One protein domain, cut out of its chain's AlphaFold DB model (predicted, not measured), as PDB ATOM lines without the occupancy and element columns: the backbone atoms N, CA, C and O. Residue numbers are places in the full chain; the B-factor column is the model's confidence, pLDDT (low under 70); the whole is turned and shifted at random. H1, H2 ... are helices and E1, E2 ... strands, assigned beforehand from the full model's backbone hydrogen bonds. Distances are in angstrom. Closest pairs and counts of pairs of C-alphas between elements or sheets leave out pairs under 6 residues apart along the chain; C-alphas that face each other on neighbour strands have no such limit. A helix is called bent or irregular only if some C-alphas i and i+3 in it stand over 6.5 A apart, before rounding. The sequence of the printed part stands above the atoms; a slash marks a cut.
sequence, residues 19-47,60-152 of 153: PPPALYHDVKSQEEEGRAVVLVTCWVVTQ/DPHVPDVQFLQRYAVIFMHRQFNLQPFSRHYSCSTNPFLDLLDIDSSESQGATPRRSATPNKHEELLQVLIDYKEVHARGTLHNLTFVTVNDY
ATOM      1  N   PRO A  19     161.585 110.810 168.571       80.50
ATOM      2  CA  PRO A  19     160.729 111.831 167.993       80.50
ATOM      3  C   PRO A  19     161.158 113.229 168.466       80.50
ATOM      4  O   PRO A  19     161.750 113.364 169.547       80.50
ATOM      5  N   PRO A  20     160.810 114.286 167.711       79.88
ATOM      6  CA  PRO A  20     161.081 115.653 168.120       79.88
ATOM      7  C   PRO A  20     160.500 115.953 169.510       79.88
ATOM      8  O   PRO A  20     159.362 115.563 169.807       79.88
ATOM      9  N   PRO A  21     161.249 116.662 170.372       77.12
ATOM     10  CA  PRO A  21     160.747 117.054 171.678       77.12
ATOM     11  C   PRO A  21     159.523 117.969 171.523       77.12
ATOM     12  O   PRO A  21     159.421 118.722 170.560       77.12
ATOM     13  N   ALA A  22     158.600 117.902 172.485       80.12
ATOM     14  CA  ALA A  22     157.364 118.695 172.567       80.12
ATOM     15  C   ALA A  22     156.292 118.461 171.479       80.12
ATOM     16  O   ALA A  22     155.122 118.680 171.772       80.12
ATOM     17  N   LEU A  23     156.620 117.890 170.311       83.31
ATOM     18  CA  LEU A  23     155.661 117.686 169.209       83.31
ATOM     19  C   LEU A  23     154.366 116.976 169.643       83.31
ATOM     20  O   LEU A  23     153.271 117.394 169.280       83.31
ATOM     21  N   TYR A  24     154.482 115.915 170.447       85.62
ATOM     22  CA  TYR A  24     153.312 115.185 170.943       85.62
ATOM     23  C   TYR A  24     152.432 116.046 171.860       85.62
ATOM     24  O   TYR A  24     151.210 116.012 171.756       85.62
ATOM     25  N   HIS A  25     153.056 116.815 172.754       86.50
ATOM     26  CA  HIS A  25     152.346 117.711 173.661       86.50
ATOM     27  C   HIS A  25     151.613 118.802 172.875       86.50
ATOM     28  O   HIS A  25     150.439 119.065 173.133       86.50
ATOM     29  N   ASP A  26     152.282 119.373 171.875       84.31
ATOM     30  CA  ASP A  26     151.744 120.453 171.059       84.31
ATOM     31  C   ASP A  26     150.557 119.972 170.225       84.31
ATOM     32  O   ASP A  26     149.495 120.581 170.285       84.31
ATOM     33  N   VAL A  27     150.669 118.830 169.535       86.44
ATOM     34  CA  VAL A  27     149.545 118.230 168.787       86.44
ATOM     35  C   VAL A  27     148.371 117.926 169.714       86.44
ATOM     36  O   VAL A  27     147.234 118.292 169.410       86.44
ATOM     37  N   LYS A  28     148.641 117.288 170.858       87.50
ATOM     38  CA  LYS A  28     147.603 116.871 171.800       87.50
ATOM     39  C   LYS A  28     146.841 118.062 172.379       87.50
ATOM     40  O   LYS A  28     145.619 118.017 172.453       87.50
ATOM     41  N   SER A  29     147.536 119.147 172.724       87.25
ATOM     42  CA  SER A  29     146.900 120.381 173.201       87.25
ATOM     43  C   SER A  29     145.931 120.968 172.167       87.25
ATOM     44  O   SER A  29     144.877 121.471 172.537       87.25
ATOM     45  N   GLN A  30     146.251 120.886 170.873       88.00
ATOM     46  CA  GLN A  30     145.372 121.394 169.813       88.00
ATOM     47  C   GLN A  30     144.172 120.470 169.563       88.00
ATOM     48  O   GLN A  30     143.077 120.950 169.268       88.00
ATOM     49  N   GLU A  31     144.364 119.156 169.709       87.62
ATOM     50  CA  GLU A  31     143.290 118.160 169.638       87.62
ATOM     51  C   GLU A  31     142.295 118.325 170.797       87.62
ATOM     52  O   GLU A  31     141.085 118.309 170.572       87.62
ATOM     53  N   GLU A  32     142.787 118.569 172.017       89.88
ATOM     54  CA  GLU A  32     141.963 118.871 173.198       89.88
ATOM     55  C   GLU A  32     141.132 120.156 173.014       89.88
ATOM     56  O   GLU A  32     139.999 120.239 173.492       89.88
ATOM     57  N   GLU A  33     141.643 121.131 172.259       87.12
ATOM     58  CA  GLU A  33     140.911 122.336 171.846       87.12
ATOM     59  C   GLU A  33     139.985 122.125 170.628       87.12
ATOM     60  O   GLU A  33     139.302 123.059 170.199       87.12
ATOM     61  N   GLY A  34     139.941 120.920 170.052       86.62
ATOM     62  CA  GLY A  34     139.098 120.584 168.900       86.62
ATOM     63  C   GLY A  34     139.544 121.231 167.585       86.62
ATOM     64  O   GLY A  34     138.725 121.425 166.681       86.62
ATOM     65  N   ARG A  35     140.824 121.602 167.461       85.69
ATOM     66  CA  ARG A  35     141.365 122.258 166.264       85.69
ATOM     67  C   ARG A  35     141.918 121.243 165.272       85.69
ATOM     68  O   ARG A  35     142.560 120.263 165.637       85.69
ATOM     69  N   ALA A  36     141.736 121.529 163.987       87.62
ATOM     70  CA  ALA A  36     142.424 120.797 162.933       87.62
ATOM     71  C   ALA A  36     143.910 121.197 162.902       87.62
ATOM     72  O   ALA A  36     144.237 122.384 162.795       87.62
ATOM     73  N   VAL A  37     144.791 120.198 162.981       87.94
ATOM     74  CA  VAL A  37     146.250 120.365 162.958       87.94
ATOM     75  C   VAL A  37     146.784 120.102 161.550       87.94
ATOM     76  O   VAL A  37     146.399 119.121 160.913       87.94
ATOM     77  N   VAL A  38     147.680 120.960 161.061       87.00
ATOM     78  CA  VAL A  38     148.345 120.814 159.760       87.00
ATOM     79  C   VAL A  38     149.858 120.875 159.925       87.00
ATOM     80  O   VAL A  38     150.385 121.802 160.537       87.00
ATOM     81  N   LEU A  39     150.562 119.914 159.325       85.56
ATOM     82  CA  LEU A  39     152.015 119.939 159.177       85.56
ATOM     83  C   LEU A  39     152.389 120.644 157.870       85.56
ATOM     84  O   LEU A  39     151.971 120.223 156.792       85.56
ATOM     85  N   VAL A  40     153.201 121.693 157.970       82.94
ATOM     86  CA  VAL A  40     153.788 122.389 156.824       82.94
ATOM     87  C   VAL A  40     155.295 122.196 156.870       82.94
ATOM     88  O   VAL A  40     155.936 122.610 157.833       82.94
ATOM     89  N   THR A  41     155.858 121.580 155.832       80.44
ATOM     90  CA  THR A  41     157.302 121.384 155.692       80.44
ATOM     91  C   THR A  41     157.872 122.373 154.676       80.44
ATOM     92  O   THR A  41     157.416 122.449 153.537       80.44
ATOM     93  N   CYS A  42     158.882 123.139 155.084       73.50
ATOM     94  CA  CYS A  42     159.622 124.049 154.211       73.50
ATOM     95  C   CYS A  42     161.073 123.586 154.107       73.50
ATOM     96  O   CYS A  42     161.838 123.647 155.078       73.50
ATOM     97  N   TRP A  43     161.463 123.140 152.915       63.16
ATOM     98  CA  TRP A  43     162.804 122.642 152.637       63.16
ATOM     99  C   TRP A  43     163.442 123.433 151.498       63.16
ATOM    100  O   TRP A  43     162.876 123.577 150.419       63.16
ATOM    101  N   VAL A  44     164.677 123.884 151.717       54.78
ATOM    102  CA  VAL A  44     165.519 124.430 150.650       54.78
ATOM    103  C   VAL A  44     166.332 123.285 150.068       54.78
ATOM    104  O   VAL A  44     167.142 122.684 150.773       54.78
ATOM    105  N   VAL A  45     166.173 123.003 148.775       42.88
ATOM    106  CA  VAL A  45     167.075 122.087 148.069       42.88
ATOM    107  C   VAL A  45     168.444 122.755 147.949       42.88
ATOM    108  O   VAL A  45     168.676 123.578 147.068       42.88
ATOM    109  N   THR A  46     169.377 122.405 148.833       43.75
ATOM    110  CA  THR A  46     170.791 122.708 148.609       43.75
ATOM    111  C   THR A  46     171.330 121.730 147.575       43.75
ATOM    112  O   THR A  46     171.581 120.566 147.887       43.75
ATOM    113  N   GLN A  47     171.501 122.185 146.334       39.28
ATOM    114  CA  GLN A  47     172.274 121.434 145.351       39.28
ATOM    115  C   GLN A  47     173.740 121.368 145.832       39.28
ATOM    116  O   GLN A  47     174.291 122.406 146.206       39.28
ATOM    117  N   ASP A  60     161.516 130.194 150.406       49.62
ATOM    118  CA  ASP A  60     160.475 129.323 149.871       49.62
ATOM    119  C   ASP A  60     159.169 130.127 149.664       49.62
ATOM    120  O   ASP A  60     158.674 130.751 150.611       49.62
ATOM    121  N   PRO A  61     158.588 130.175 148.450       49.84
ATOM    122  CA  PRO A  61     157.338 130.889 148.207       49.84
ATOM    123  C   PRO A  61     156.113 130.241 148.880       49.84
ATOM    124  O   PRO A  61     155.054 130.877 148.907       49.84
ATOM    125  N   HIS A  62     156.247 129.033 149.444       55.41
ATOM    126  CA  HIS A  62     155.152 128.220 149.993       55.41
ATOM    127  C   HIS A  62     154.921 128.347 151.505       55.41
ATOM    128  O   HIS A  62     154.160 127.575 152.086       55.41
ATOM    129  N   VAL A  63     155.535 129.338 152.146       59.84
ATOM    130  CA  VAL A  63     155.223 129.705 153.531       59.84
ATOM    131  C   VAL A  63     153.710 129.971 153.680       59.84
ATOM    132  O   VAL A  63     153.159 130.719 152.863       59.84
ATOM    133  N   PRO A  64     153.037 129.377 154.687       61.75
ATOM    134  CA  PRO A  64     151.589 129.457 154.835       61.75
ATOM    135  C   PRO A  64     151.155 130.900 155.078       61.75
ATOM    136  O   PRO A  64     151.768 131.619 155.868       61.75
ATOM    137  N   ASP A  65     150.091 131.310 154.389       66.44
ATOM    138  CA  ASP A  65     149.511 132.637 154.563       66.44
ATOM    139  C   ASP A  65     148.910 132.785 155.968       66.44
ATOM    140  O   ASP A  65     148.472 131.826 156.603       66.44
ATOM    141  N   VAL A  66     148.845 134.014 156.450       66.19
ATOM    142  CA  VAL A  66     148.334 134.371 157.766       66.19
ATOM    143  C   VAL A  66     146.900 133.876 157.977       66.19
ATOM    144  O   VAL A  66     146.579 133.332 159.034       66.19
ATOM    145  N   GLN A  67     146.052 133.960 156.949       66.75
ATOM    146  CA  GLN A  67     144.683 133.434 157.002       66.75
ATOM    147  C   GLN A  67     144.648 131.920 157.260       66.75
ATOM    148  O   GLN A  67     143.721 131.407 157.887       66.75
ATOM    149  N   PHE A  68     145.669 131.191 156.801       70.69
ATOM    150  CA  PHE A  68     145.814 129.763 157.057       70.69
ATOM    151  C   PHE A  68     146.166 129.497 158.529       70.69
ATOM    152  O   PHE A  68     145.551 128.637 159.159       70.69
ATOM    153  N   LEU A  69     147.074 130.299 159.101       71.38
ATOM    154  CA  LEU A  69     147.492 130.229 160.511       71.38
ATOM    155  C   LEU A  69     146.371 130.574 161.507       71.38
ATOM    156  O   LEU A  69     146.424 130.180 162.671       71.38
ATOM    157  N   GLN A  70     145.361 131.328 161.066       71.19
ATOM    158  CA  GLN A  70     144.197 131.669 161.888       71.19
ATOM    159  C   GLN A  70     143.134 130.560 161.919       71.19
ATOM    160  O   GLN A  70     142.345 130.497 162.863       71.19
ATOM    161  N   ARG A  71     143.087 129.693 160.899       77.69
ATOM    162  CA  ARG A  71     142.062 128.642 160.761       77.69
ATOM    163  C   ARG A  71     142.508 127.282 161.283       77.69
ATOM    164  O   ARG A  71     141.659 126.495 161.696       77.69
ATOM    165  N   TYR A  72     143.807 127.015 161.252       83.94
ATOM    166  CA  TYR A  72     144.395 125.736 161.630       83.94
ATOM    167  C   TYR A  72     145.455 125.932 162.705       83.94
ATOM    168  O   TYR A  72     146.092 126.981 162.780       83.94
ATOM    169  N   ALA A  73     145.676 124.891 163.503       87.56
ATOM    170  CA  ALA A  73     146.910 124.783 164.255       87.56
ATOM    171  C   ALA A  73     148.007 124.290 163.306       87.56
ATOM    172  O   ALA A  73     147.872 123.232 162.694       87.56
ATOM    173  N   VAL A  74     149.068 125.066 163.134       86.88
ATOM    174  CA  VAL A  74     150.116 124.803 162.150       86.88
ATOM    175  C   VAL A  74     151.398 124.396 162.850       86.88
ATOM    176  O   VAL A  74     151.956 125.149 163.643       86.88
ATOM    177  N   ILE A  75     151.886 123.210 162.503       87.69
ATOM    178  CA  ILE A  75     153.230 122.751 162.832       87.69
ATOM    179  C   ILE A  75     154.113 123.149 161.658       87.69
ATOM    180  O   ILE A  75     154.039 122.563 160.577       87.69
ATOM    181  N   PHE A  76     154.899 124.199 161.852       86.62
ATOM    182  CA  PHE A  76     155.774 124.760 160.840       86.62
ATOM    183  C   PHE A  76     157.174 124.165 160.963       86.62
ATOM    184  O   PHE A  76     158.015 124.612 161.752       86.62
ATOM    185  N   MET A  77     157.409 123.130 160.165       86.00
ATOM    186  CA  MET A  77     158.657 122.395 160.124       86.00
ATOM    187  C   MET A  77     159.603 123.002 159.085       86.00
ATOM    188  O   MET A  77     159.369 122.905 157.882       86.00
ATOM    189  N   HIS A  78     160.682 123.637 159.531       83.12
ATOM    190  CA  HIS A  78     161.593 124.381 158.658       83.12
ATOM    191  C   HIS A  78     163.053 124.182 159.048       83.12
ATOM    192  O   HIS A  78     163.386 123.878 160.193       83.12
ATOM    193  N   ARG A  79     163.961 124.388 158.092       81.12
ATOM    194  CA  ARG A  79     165.391 124.353 158.402       81.12
ATOM    195  C   ARG A  79     165.750 125.505 159.338       81.12
ATOM    196  O   ARG A  79     165.274 126.627 159.158       81.12
ATOM    197  N   GLN A  80     166.620 125.250 160.310       75.88
ATOM    198  CA  GLN A  80     167.139 126.300 161.184       75.88
ATOM    199  C   GLN A  80     167.706 127.462 160.345       75.88
ATOM    200  O   GLN A  80     168.408 127.235 159.356       75.88
ATOM    201  N   PHE A  81     167.390 128.695 160.753       69.69
ATOM    202  CA  PHE A  81     167.730 129.953 160.066       69.69
ATOM    203  C   PHE A  81     166.957 130.252 158.769       69.69
ATOM    204  O   PHE A  81     167.229 131.271 158.135       69.69
ATOM    205  N   ASN A  82     165.977 129.427 158.382       70.25
ATOM    206  CA  ASN A  82     165.038 129.795 157.321       70.25
ATOM    207  C   ASN A  82     164.018 130.837 157.805       70.25
ATOM    208  O   ASN A  82     163.833 131.058 159.003       70.25
ATOM    209  N   LEU A  83     163.341 131.472 156.843       64.81
ATOM    210  CA  LEU A  83     162.292 132.439 157.134       64.81
ATOM    211  C   LEU A  83     161.109 131.790 157.840       64.81
ATOM    212  O   LEU A  83     160.682 130.686 157.506       64.81
ATOM    213  N   GLN A  84     160.549 132.555 158.768       70.12
ATOM    214  CA  GLN A  84     159.316 132.234 159.461       70.12
ATOM    215  C   GLN A  84     158.128 132.907 158.759       70.12
ATOM    216  O   GLN A  84     158.326 133.873 158.010       70.12
ATOM    217  N   PRO A  85     156.885 132.465 159.029       70.12
ATOM    218  CA  PRO A  85     155.701 132.947 158.325       70.12
ATOM    219  C   PRO A  85     155.540 134.464 158.256       70.12
ATOM    220  O   PRO A  85     155.260 135.022 157.199       70.12
ATOM    221  N   PHE A  86     155.836 135.144 159.358       72.56
ATOM    222  CA  PHE A  86     155.668 136.590 159.474       72.56
ATOM    223  C   PHE A  86     156.891 137.400 159.018       72.56
ATOM    224  O   PHE A  86     156.803 138.615 158.877       72.56
ATOM    225  N   SER A  87     158.041 136.758 158.762       69.06
ATOM    226  CA  SER A  87     159.280 137.449 158.365       69.06
ATOM    227  C   SER A  87     159.518 137.460 156.847       69.06
ATOM    228  O   SER A  87     160.495 138.049 156.370       69.06
ATOM    229  N   ARG A  88     158.599 136.859 156.074       64.19
ATOM    230  CA  ARG A  88     158.601 136.768 154.604       64.19
ATOM    231  C   ARG A  88     158.869 138.096 153.899       64.19
ATOM    232  O   ARG A  88     159.688 138.153 152.987       64.19
ATOM    233  N   HIS A  89     158.183 139.151 154.327       62.03
ATOM    234  CA  HIS A  89     158.199 140.457 153.664       62.03
ATOM    235  C   HIS A  89     159.526 141.216 153.863       62.03
ATOM    236  O   HIS A  89     159.772 142.219 153.185       62.03
ATOM    237  N   TYR A  90     160.391 140.723 154.763       61.56
ATOM    238  CA  TYR A  90     161.510 141.491 155.317       61.56
ATOM    239  C   TYR A  90     162.867 140.763 155.313       61.56
ATOM    240  O   TYR A  90     163.887 141.397 155.568       61.56
ATOM    241  N   SER A  91     162.934 139.452 155.026       54.09
ATOM    242  CA  SER A  91     164.203 138.699 155.186       54.09
ATOM    243  C   SER A  91     164.968 138.384 153.889       54.09
ATOM    244  O   SER A  91     166.095 137.906 153.965       54.09
ATOM    245  N   CYS A  92     164.418 138.671 152.705       50.97
ATOM    246  CA  CYS A  92     165.080 138.420 151.413       50.97
ATOM    247  C   CYS A  92     165.324 139.739 150.669       50.97
ATOM    248  O   CYS A  92     164.519 140.092 149.818       50.97
ATOM    249  N   SER A  93     166.370 140.487 151.058       48.88
ATOM    250  CA  SER A  93     166.973 141.705 150.444       48.88
ATOM    251  C   SER A  93     166.069 142.824 149.884       48.88
ATOM    252  O   SER A  93     166.588 143.812 149.376       48.88
ATOM    253  N   THR A  94     164.749 142.679 149.932       57.00
ATOM    254  CA  THR A  94     163.768 143.532 149.253       57.00
ATOM    255  C   THR A  94     163.325 144.655 150.183       57.00
ATOM    256  O   THR A  94     163.071 145.755 149.719       57.00
ATOM    257  N   ASN A  95     163.293 144.391 151.494       63.94
ATOM    258  CA  ASN A  95     163.108 145.393 152.542       63.94
ATOM    259  C   ASN A  95     163.964 144.991 153.757       63.94
ATOM    260  O   ASN A  95     163.479 144.244 154.610       63.94
ATOM    261  N   PRO A  96     165.247 145.394 153.824       69.94
ATOM    262  CA  PRO A  96     166.081 145.191 155.005       69.94
ATOM    263  C   PRO A  96     165.369 145.687 156.263       69.94
ATOM    264  O   PRO A  96     164.752 146.745 156.246       69.94
ATOM    265  N   PHE A  97     165.483 144.958 157.375       74.31
ATOM    266  CA  PHE A  97     164.811 145.329 158.628       74.31
ATOM    267  C   PHE A  97     165.075 146.782 159.059       74.31
ATOM    268  O   PHE A  97     164.170 147.450 159.546       74.31
ATOM    269  N   LEU A  98     166.301 147.278 158.866       75.81
ATOM    270  CA  LEU A  98     166.666 148.647 159.237       75.81
ATOM    271  C   LEU A  98     165.987 149.707 158.362       75.81
ATOM    272  O   LEU A  98     165.733 150.796 158.858       75.81
ATOM    273  N   ASP A  99     165.626 149.373 157.124       77.50
ATOM    274  CA  ASP A  99     164.933 150.283 156.204       77.50
ATOM    275  C   ASP A  99     163.446 150.437 156.562       77.50
ATOM    276  O   ASP A  99     162.760 151.299 156.021       77.50
ATOM    277  N   LEU A 100     162.942 149.596 157.472       74.75
ATOM    278  CA  LEU A 100     161.594 149.688 158.034       74.75
ATOM    279  C   LEU A 100     161.533 150.612 159.252       74.75
ATOM    280  O   LEU A 100     160.437 150.864 159.753       74.75
ATOM    281  N   LEU A 101     162.684 151.047 159.774       81.56
ATOM    282  CA  LEU A 101     162.787 151.860 160.977       81.56
ATOM    283  C   LEU A 101     163.095 153.308 160.604       81.56
ATOM    284  O   LEU A 101     163.973 153.580 159.792       81.56
ATOM    285  N   ASP A 102     162.408 154.230 161.260       80.69
ATOM    286  CA  ASP A 102     162.679 155.658 161.210       80.69
ATOM    287  C   ASP A 102     163.019 156.167 162.620       80.69
ATOM    288  O   ASP A 102     162.739 155.519 163.642       80.69
ATOM    289  N   ILE A 103     163.701 157.305 162.687       80.75
ATOM    290  CA  ILE A 103     164.058 157.953 163.946       80.75
ATOM    291  C   ILE A 103     163.189 159.197 164.068       80.75
ATOM    292  O   ILE A 103     163.448 160.206 163.415       80.75
ATOM    293  N   ASP A 104     162.196 159.148 164.958       72.06
ATOM    294  CA  ASP A 104     161.391 160.320 165.282       72.06
ATOM    295  C   ASP A 104     162.277 161.339 166.009       72.06
ATOM    296  O   ASP A 104     162.517 161.258 167.220       72.06
ATOM    297  N   SER A 105     162.766 162.331 165.270       61.06
ATOM    298  CA  SER A 105     163.365 163.535 165.832       61.06
ATOM    299  C   SER A 105     162.252 164.502 166.236       61.06
ATOM    300  O   SER A 105     162.060 165.540 165.606       61.06
ATOM    301  N   SER A 106     161.469 164.174 167.270       56.56
ATOM    302  CA  SER A 106     160.605 165.194 167.868       56.56
ATOM    303  C   SER A 106     161.514 166.256 168.492       56.56
ATOM    304  O   SER A 106     162.210 165.971 169.469       56.56
ATOM    305  N   GLU A 107     161.529 167.452 167.905       54.41
ATOM    306  CA  GLU A 107     162.406 168.602 168.196       54.41
ATOM    307  C   GLU A 107     162.233 169.229 169.598       54.41
ATOM    308  O   GLU A 107     162.447 170.421 169.807       54.41
ATOM    309  N   SER A 108     161.864 168.456 170.611       52.78
ATOM    310  CA  SER A 108     161.961 168.881 172.004       52.78
ATOM    311  C   SER A 108     163.363 168.559 172.514       52.78
ATOM    312  O   SER A 108     163.682 167.403 172.799       52.78
ATOM    313  N   GLN A 109     164.204 169.594 172.596       48.84
ATOM    314  CA  GLN A 109     165.555 169.546 173.159       48.84
ATOM    315  C   GLN A 109     165.568 168.719 174.460       48.84
ATOM    316  O   GLN A 109     164.996 169.129 175.467       48.84
ATOM    317  N   GLY A 110     166.188 167.533 174.420       57.00
ATOM    318  CA  GLY A 110     166.327 166.626 175.568       57.00
ATOM    319  C   GLY A 110     165.498 165.334 175.527       57.00
ATOM    320  O   GLY A 110     165.674 164.494 176.409       57.00
ATOM    321  N   ALA A 111     164.634 165.124 174.529       57.81
ATOM    322  CA  ALA A 111     163.903 163.864 174.382       57.81
ATOM    323  C   ALA A 111     164.790 162.761 173.772       57.81
ATOM    324  O   ALA A 111     165.469 162.969 172.767       57.81
ATOM    325  N   THR A 112     164.781 161.569 174.377       59.91
ATOM    326  CA  THR A 112     165.452 160.382 173.829       59.91
ATOM    327  C   THR A 112     164.868 160.036 172.456       59.91
ATOM    328  O   THR A 112     163.641 159.937 172.363       59.91
ATOM    329  N   PRO A 113     165.695 159.803 171.418       62.97
ATOM    330  CA  PRO A 113     165.198 159.466 170.088       62.97
ATOM    331  C   PRO A 113     164.328 158.208 170.152       62.97
ATOM    332  O   PRO A 113     164.753 157.169 170.671       62.97
ATOM    333  N   ARG A 114     163.094 158.309 169.649       69.50
ATOM    334  CA  ARG A 114     162.150 157.191 169.588       69.50
ATOM    335  C   ARG A 114     162.239 156.560 168.204       69.50
ATOM    336  O   ARG A 114     162.274 157.260 167.200       69.50
ATOM    337  N   ARG A 115     162.314 155.230 168.158       73.44
ATOM    338  CA  ARG A 115     162.261 154.486 166.896       73.44
ATOM    339  C   ARG A 115     160.798 154.328 166.497       73.44
ATOM    340  O   ARG A 115     160.015 153.815 167.302       73.44
ATOM    341  N   SER A 116     160.458 154.759 165.296       74.38
ATOM    342  CA  SER A 116     159.166 154.542 164.648       74.38
ATOM    343  C   SER A 116     159.361 153.627 163.440       74.38
ATOM    344  O   SER A 116     160.492 153.310 163.072       74.38
ATOM    345  N   ALA A 117     158.275 153.112 162.870       73.31
ATOM    346  CA  ALA A 117     158.356 152.433 161.583       73.31
ATOM    347  C   ALA A 117     158.150 153.453 160.455       73.31
ATOM    348  O   ALA A 117     157.447 154.447 160.636       73.31
ATOM    349  N   THR A 118     158.733 153.207 159.282       74.25
ATOM    350  CA  THR A 118     158.622 154.122 158.138       74.25
ATOM    351  C   THR A 118     157.146 154.335 157.756       74.25
ATOM    352  O   THR A 118     156.424 153.347 157.571       74.25
ATOM    353  N   PRO A 119     156.672 155.586 157.563       73.12
ATOM    354  CA  PRO A 119     155.248 155.879 157.350       73.12
ATOM    355  C   PRO A 119     154.614 155.116 156.177       73.12
ATOM    356  O   PRO A 119     153.492 154.630 156.279       73.12
ATOM    357  N   ASN A 120     155.364 154.922 155.089       73.25
ATOM    358  CA  ASN A 120     154.898 154.211 153.890       73.25
ATOM    359  C   ASN A 120     154.701 152.697 154.096       73.25
ATOM    360  O   ASN A 120     154.118 152.033 153.242       73.25
ATOM    361  N   LYS A 121     155.219 152.136 155.195       72.12
ATOM    362  CA  LYS A 121     155.143 150.707 155.534       72.12
ATOM    363  C   LYS A 121     154.327 150.428 156.794       72.12
ATOM    364  O   LYS A 121     154.166 149.269 157.167       72.12
ATOM    365  N   HIS A 122     153.788 151.469 157.425       74.62
ATOM    366  CA  HIS A 122     153.117 151.384 158.718       74.62
ATOM    367  C   HIS A 122     151.881 150.476 158.686       74.62
ATOM    368  O   HIS A 122     151.731 149.632 159.563       74.62
ATOM    369  N   GLU A 123     151.024 150.607 157.669       76.00
ATOM    370  CA  GLU A 123     149.798 149.802 157.552       76.00
ATOM    371  C   GLU A 123     150.099 148.318 157.301       76.00
ATOM    372  O   GLU A 123     149.527 147.452 157.962       76.00
ATOM    373  N   GLU A 124     151.049 148.021 156.407       75.56
ATOM    374  CA  GLU A 124     151.476 146.647 156.104       75.56
ATOM    375  C   GLU A 124     152.085 145.976 157.348       75.56
ATOM    376  O   GLU A 124     151.701 144.864 157.712       75.56
ATOM    377  N   LEU A 125     152.984 146.675 158.052       78.00
ATOM    378  CA  LEU A 125     153.613 146.180 159.282       78.00
ATOM    379  C   LEU A 125     152.613 146.004 160.425       78.00
ATOM    380  O   LEU A 125     152.722 145.048 161.192       78.00
ATOM    381  N   LEU A 126     151.654 146.922 160.553       82.25
ATOM    382  CA  LEU A 126     150.640 146.864 161.596       82.25
ATOM    383  C   LEU A 126     149.771 145.618 161.441       82.25
ATOM    384  O   LEU A 126     149.550 144.919 162.428       82.25
ATOM    385  N   GLN A 127     149.326 145.314 160.219       81.12
ATOM    386  CA  GLN A 127     148.504 144.136 159.962       81.12
ATOM    387  C   GLN A 127     149.267 142.845 160.290       81.12
ATOM    388  O   GLN A 127     148.789 142.029 161.077       81.12
ATOM    389  N   VAL A 128     150.504 142.714 159.795       81.19
ATOM    390  CA  VAL A 128     151.365 141.557 160.094       81.19
ATOM    391  C   VAL A 128     151.614 141.417 161.600       81.19
ATOM    392  O   VAL A 128     151.615 140.303 162.126       81.19
ATOM    393  N   LEU A 129     151.798 142.531 162.319       83.69
ATOM    394  CA  LEU A 129     152.004 142.522 163.767       83.69
ATOM    395  C   LEU A 129     150.748 142.092 164.535       83.69
ATOM    396  O   LEU A 129     150.872 141.333 165.498       83.69
ATOM    397  N   ILE A 130     149.567 142.575 164.139       85.69
ATOM    398  CA  ILE A 130     148.285 142.160 164.726       85.69
ATOM    399  C   ILE A 130     148.149 140.648 164.584       85.69
ATOM    400  O   ILE A 130     148.011 139.943 165.583       85.69
ATOM    401  N   ASP A 131     148.302 140.145 163.366       84.06
ATOM    402  CA  ASP A 131     148.124 138.731 163.083       84.06
ATOM    403  C   ASP A 131     149.158 137.850 163.800       84.06
ATOM    404  O   ASP A 131     148.808 136.823 164.386       84.06
ATOM    405  N   TYR A 132     150.423 138.289 163.839       85.88
ATOM    406  CA  TYR A 132     151.483 137.658 164.625       85.88
ATOM    407  C   TYR A 132     151.086 137.544 166.101       85.88
ATOM    408  O   TYR A 132     151.184 136.470 166.702       85.88
ATOM    409  N   LYS A 133     150.614 138.643 166.702       88.56
ATOM    410  CA  LYS A 133     150.210 138.672 168.112       88.56
ATOM    411  C   LYS A 133     149.015 137.770 168.374       88.56
ATOM    412  O   LYS A 133     149.019 137.072 169.385       88.56
ATOM    413  N   GLU A 134     148.029 137.742 167.484       88.94
ATOM    414  CA  GLU A 134     146.867 136.876 167.652       88.94
ATOM    415  C   GLU A 134     147.212 135.387 167.534       88.94
ATOM    416  O   GLU A 134     146.711 134.575 168.310       88.94
ATOM    417  N   VAL A 135     148.052 135.003 166.569       87.69
ATOM    418  CA  VAL A 135     148.496 133.609 166.399       87.69
ATOM    419  C   VAL A 135     149.319 133.155 167.607       87.69
ATOM    420  O   VAL A 135     149.093 132.063 168.128       87.69
ATOM    421  N   HIS A 136     150.204 134.014 168.124       87.44
ATOM    422  CA  HIS A 136     150.962 133.717 169.341       87.44
ATOM    423  C   HIS A 136     150.091 133.652 170.598       87.44
ATOM    424  O   HIS A 136     150.315 132.785 171.436       87.44
ATOM    425  N   ALA A 137     149.090 134.526 170.730       88.19
ATOM    426  CA  ALA A 137     148.158 134.488 171.856       88.19
ATOM    427  C   ALA A 137     147.293 133.220 171.849       88.19
ATOM    428  O   ALA A 137     146.970 132.692 172.909       88.19
ATOM    429  N   ARG A 138     146.935 132.725 170.657       86.81
ATOM    430  CA  ARG A 138     146.178 131.479 170.479       86.81
ATOM    431  C   ARG A 138     147.040 130.217 170.567       86.81
ATOM    432  O   ARG A 138     146.479 129.133 170.642       86.81
ATOM    433  N   GLY A 139     148.369 130.335 170.519       87.94
ATOM    434  CA  GLY A 139     149.271 129.180 170.530       87.94
ATOM    435  C   GLY A 139     149.088 128.247 169.326       87.94
ATOM    436  O   GLY A 139     149.343 127.054 169.444       87.94
ATOM    437  N   THR A 140     148.622 128.763 168.181       87.56
ATOM    438  CA  THR A 140     148.286 127.941 167.004       87.56
ATOM    439  C   THR A 140     149.452 127.731 166.043       87.56
ATOM    440  O   THR A 140     149.293 127.006 165.070       87.56
ATOM    441  N   LEU A 141     150.617 128.340 166.280       88.50
ATOM    442  CA  LEU A 141     151.819 128.142 165.467       88.50
ATOM    443  C   LEU A 141     152.922 127.479 166.297       88.50
ATOM    444  O   LEU A 141     153.498 128.109 167.185       88.50
ATOM    445  N   HIS A 142     153.247 126.235 165.947       88.06
ATOM    446  CA  HIS A 142     154.292 125.427 166.574       88.06
ATOM    447  C   HIS A 142     155.477 125.303 165.628       88.06
ATOM    448  O   HIS A 142     155.339 124.809 164.513       88.06
ATOM    449  N   ASN A 143     156.651 125.770 166.046       87.38
ATOM    450  CA  ASN A 143     157.846 125.737 165.208       87.38
ATOM    451  C   ASN A 143     158.658 124.475 165.482       87.38
ATOM    452  O   ASN A 143     159.088 124.252 166.612       87.38
ATOM    453  N   LEU A 144     158.935 123.707 164.430       87.12
ATOM    454  CA  LEU A 144     159.806 122.539 164.487       87.12
ATOM    455  C   LEU A 144     161.003 122.785 163.573       87.12
ATOM    456  O   LEU A 144     160.852 122.992 162.370       87.12
ATOM    457  N   THR A 145     162.202 122.832 164.140       86.81
ATOM    458  CA  THR A 145     163.413 123.136 163.370       86.81
ATOM    459  C   THR A 145     164.277 121.907 163.178       86.81
ATOM    460  O   THR A 145     164.498 121.169 164.132       86.81
ATOM    461  N   PHE A 146     164.838 121.749 161.982       83.06
ATOM    462  CA  PHE A 146     165.801 120.693 161.664       83.06
ATOM    463  C   PHE A 146     167.072 121.280 161.029       83.06
ATOM    464  O   PHE A 146     167.049 122.378 160.460       83.06
ATOM    465  N   VAL A 147     168.196 120.564 161.104       81.12
ATOM    466  CA  VAL A 147     169.466 120.979 160.474       81.12
ATOM    467  C   VAL A 147     169.911 119.965 159.429       81.12
ATOM    468  O   VAL A 147     170.341 120.347 158.335       81.12
ATOM    469  N   THR A 148     169.795 118.684 159.763       78.75
ATOM    470  CA  THR A 148     170.199 117.549 158.936       78.75
ATOM    471  C   THR A 148     168.987 116.807 158.376       78.75
ATOM    472  O   THR A 148     167.857 117.006 158.815       78.75
ATOM    473  N   VAL A 149     169.222 115.910 157.415       78.38
ATOM    474  CA  VAL A 149     168.178 114.990 156.929       78.38
ATOM    475  C   VAL A 149     167.697 114.067 158.052       78.38
ATOM    476  O   VAL A 149     166.523 113.734 158.090       78.38
ATOM    477  N   ASN A 150     168.574 113.704 158.995       78.75
ATOM    478  CA  ASN A 150     168.208 112.856 160.128       78.75
ATOM    479  C   ASN A 150     167.257 113.550 161.108       78.75
ATOM    480  O   ASN A 150     166.469 112.885 161.755       78.75
ATOM    481  N   ASP A 151     167.347 114.874 161.221       78.94
ATOM    482  CA  ASP A 151     166.432 115.665 162.049       78.94
ATOM    483  C   ASP A 151     165.083 115.899 161.345       78.94
ATOM    484  O   ASP A 151     164.098 116.251 161.989       78.94
ATOM    485  N   TYR A 152     165.064 115.792 160.010       80.88
ATOM    486  CA  TYR A 152     163.858 115.947 159.198       80.88
ATOM    487  C   TYR A 152     163.009 114.671 159.173       80.88
ATOM    488  O   TYR A 152     161.783 114.753 159.142       80.88
TER     489      TYR A 152
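What this domain is: This is residues 19 to 47 and 60 to 152 of the 153 residues of an uncharacterized protein of Psilocybe cyanescens (UniProt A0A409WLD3). Picture a small head at one end and a long arm reaching away from it: the head is a sheet of three parallel strands with H1 along one face and the short H2 at the opposite face, and the arm is the long helix H4 with the hairpin E3 and E4 at its far end. The chain goes out from the sheet through the unnamed stretch 80 to 96 and the short H3 to that hairpin, then comes back along H4 into the sheet. There are 122 printed residues, with five named helices and five named strands in the order H1 E1 H2 E2 H3 E3 E4 H4 E5 H5; the class is mixed, helices and strands. The larger sheet has the order E1 E2 E5, parallel, and the pair E3 and E4 is antiparallel. The whole is loose, with a radius of gyration of the C-alphas of 18.1 A and spans of 58 by 41 by 24 A.

How they stand to each other: Begin at the inner strand E2, residues 73 to 79. On one side is edge strand E1, residues 37 to 42, parallel at 19 degrees; look at N 40 and O 75, within hydrogen-bond range at 2.9 A. On the other side is edge strand E5, residues 141 to 146, parallel at 23 degrees, with N 76 and O 142 at 2.8 A. H1, residues 23 to 32, is on this sheet at a height of 9.5 A, over E2 and along the strands, at 0 degrees to E2 on the local plane; its closest C-alphas to E2 are those of Gln 30 and Ala 73, 6.7 A. On the opposite face is H2, residues 66 to 71, at a height of 8.7 A and, only just, over none of the strands, with 2 of its C-alphas falling on E5. H4, residues 119 to 138, only grazes the sheet with residues 132 to 138. H2 and H4 only just touch, with 3 pairs of C-alphas within 8 A, made by residues 131 to 135 of H4 alone; the closest are Gln 70 and Val 135, 6.5 A, at a shallow tilt of 24 degrees, the same way. At the other end of H4, find the hairpin of E3, residues 101 to 104, and E4, residues 114 to 117, antiparallel at 136 degrees, with N 102 and O 116 at 2.8 A. H3, residues 97 to 100, is close to H4 but not clearly touching, the C-alphas of Leu 100 and Lys 121 being 7.0 A apart. H5, residues 149 to 152, only grazes the larger sheet. Every O i to N i+4 pair is within hydrogen-bond range in H1, against 1 of 2 in H2 and 14 of 16 in H4; H3 and H5 are too short for such a pair.

Where its parts are: Find C-alpha 23 at (155.661, 117.686, 169.209), where H1 begins; it spans 14.3 A. E1 spans 16.4 A, E2 19.4 A and E5 16.3 A. H4 runs 29.2 A from C-alpha 119 at (155.248, 155.879, 157.350) to C-alpha 138 at (146.178, 131.479, 170.479). It has a kink of 29 degrees near residue 126 and is irregular, with C-alphas 120 and 123 7.7 A apart. H5 ends at C-alpha 152, (163.858, 115.947, 159.198).

The domain as a whole: The two C-alphas farthest apart are those of Gln 109 and Asn 150, 58.2 A. Residues 48 to 59 are not printed, and C-alphas 47 and 60 are 14.9 A apart across that cut. The link from E2 to H3, 17 residues, is long. Mean pLDDT of the printed part is 74.7; look for values under 70 at residues 43 to 47, 60 to 67, 81, 83, 87 to 96 and 105 to 114.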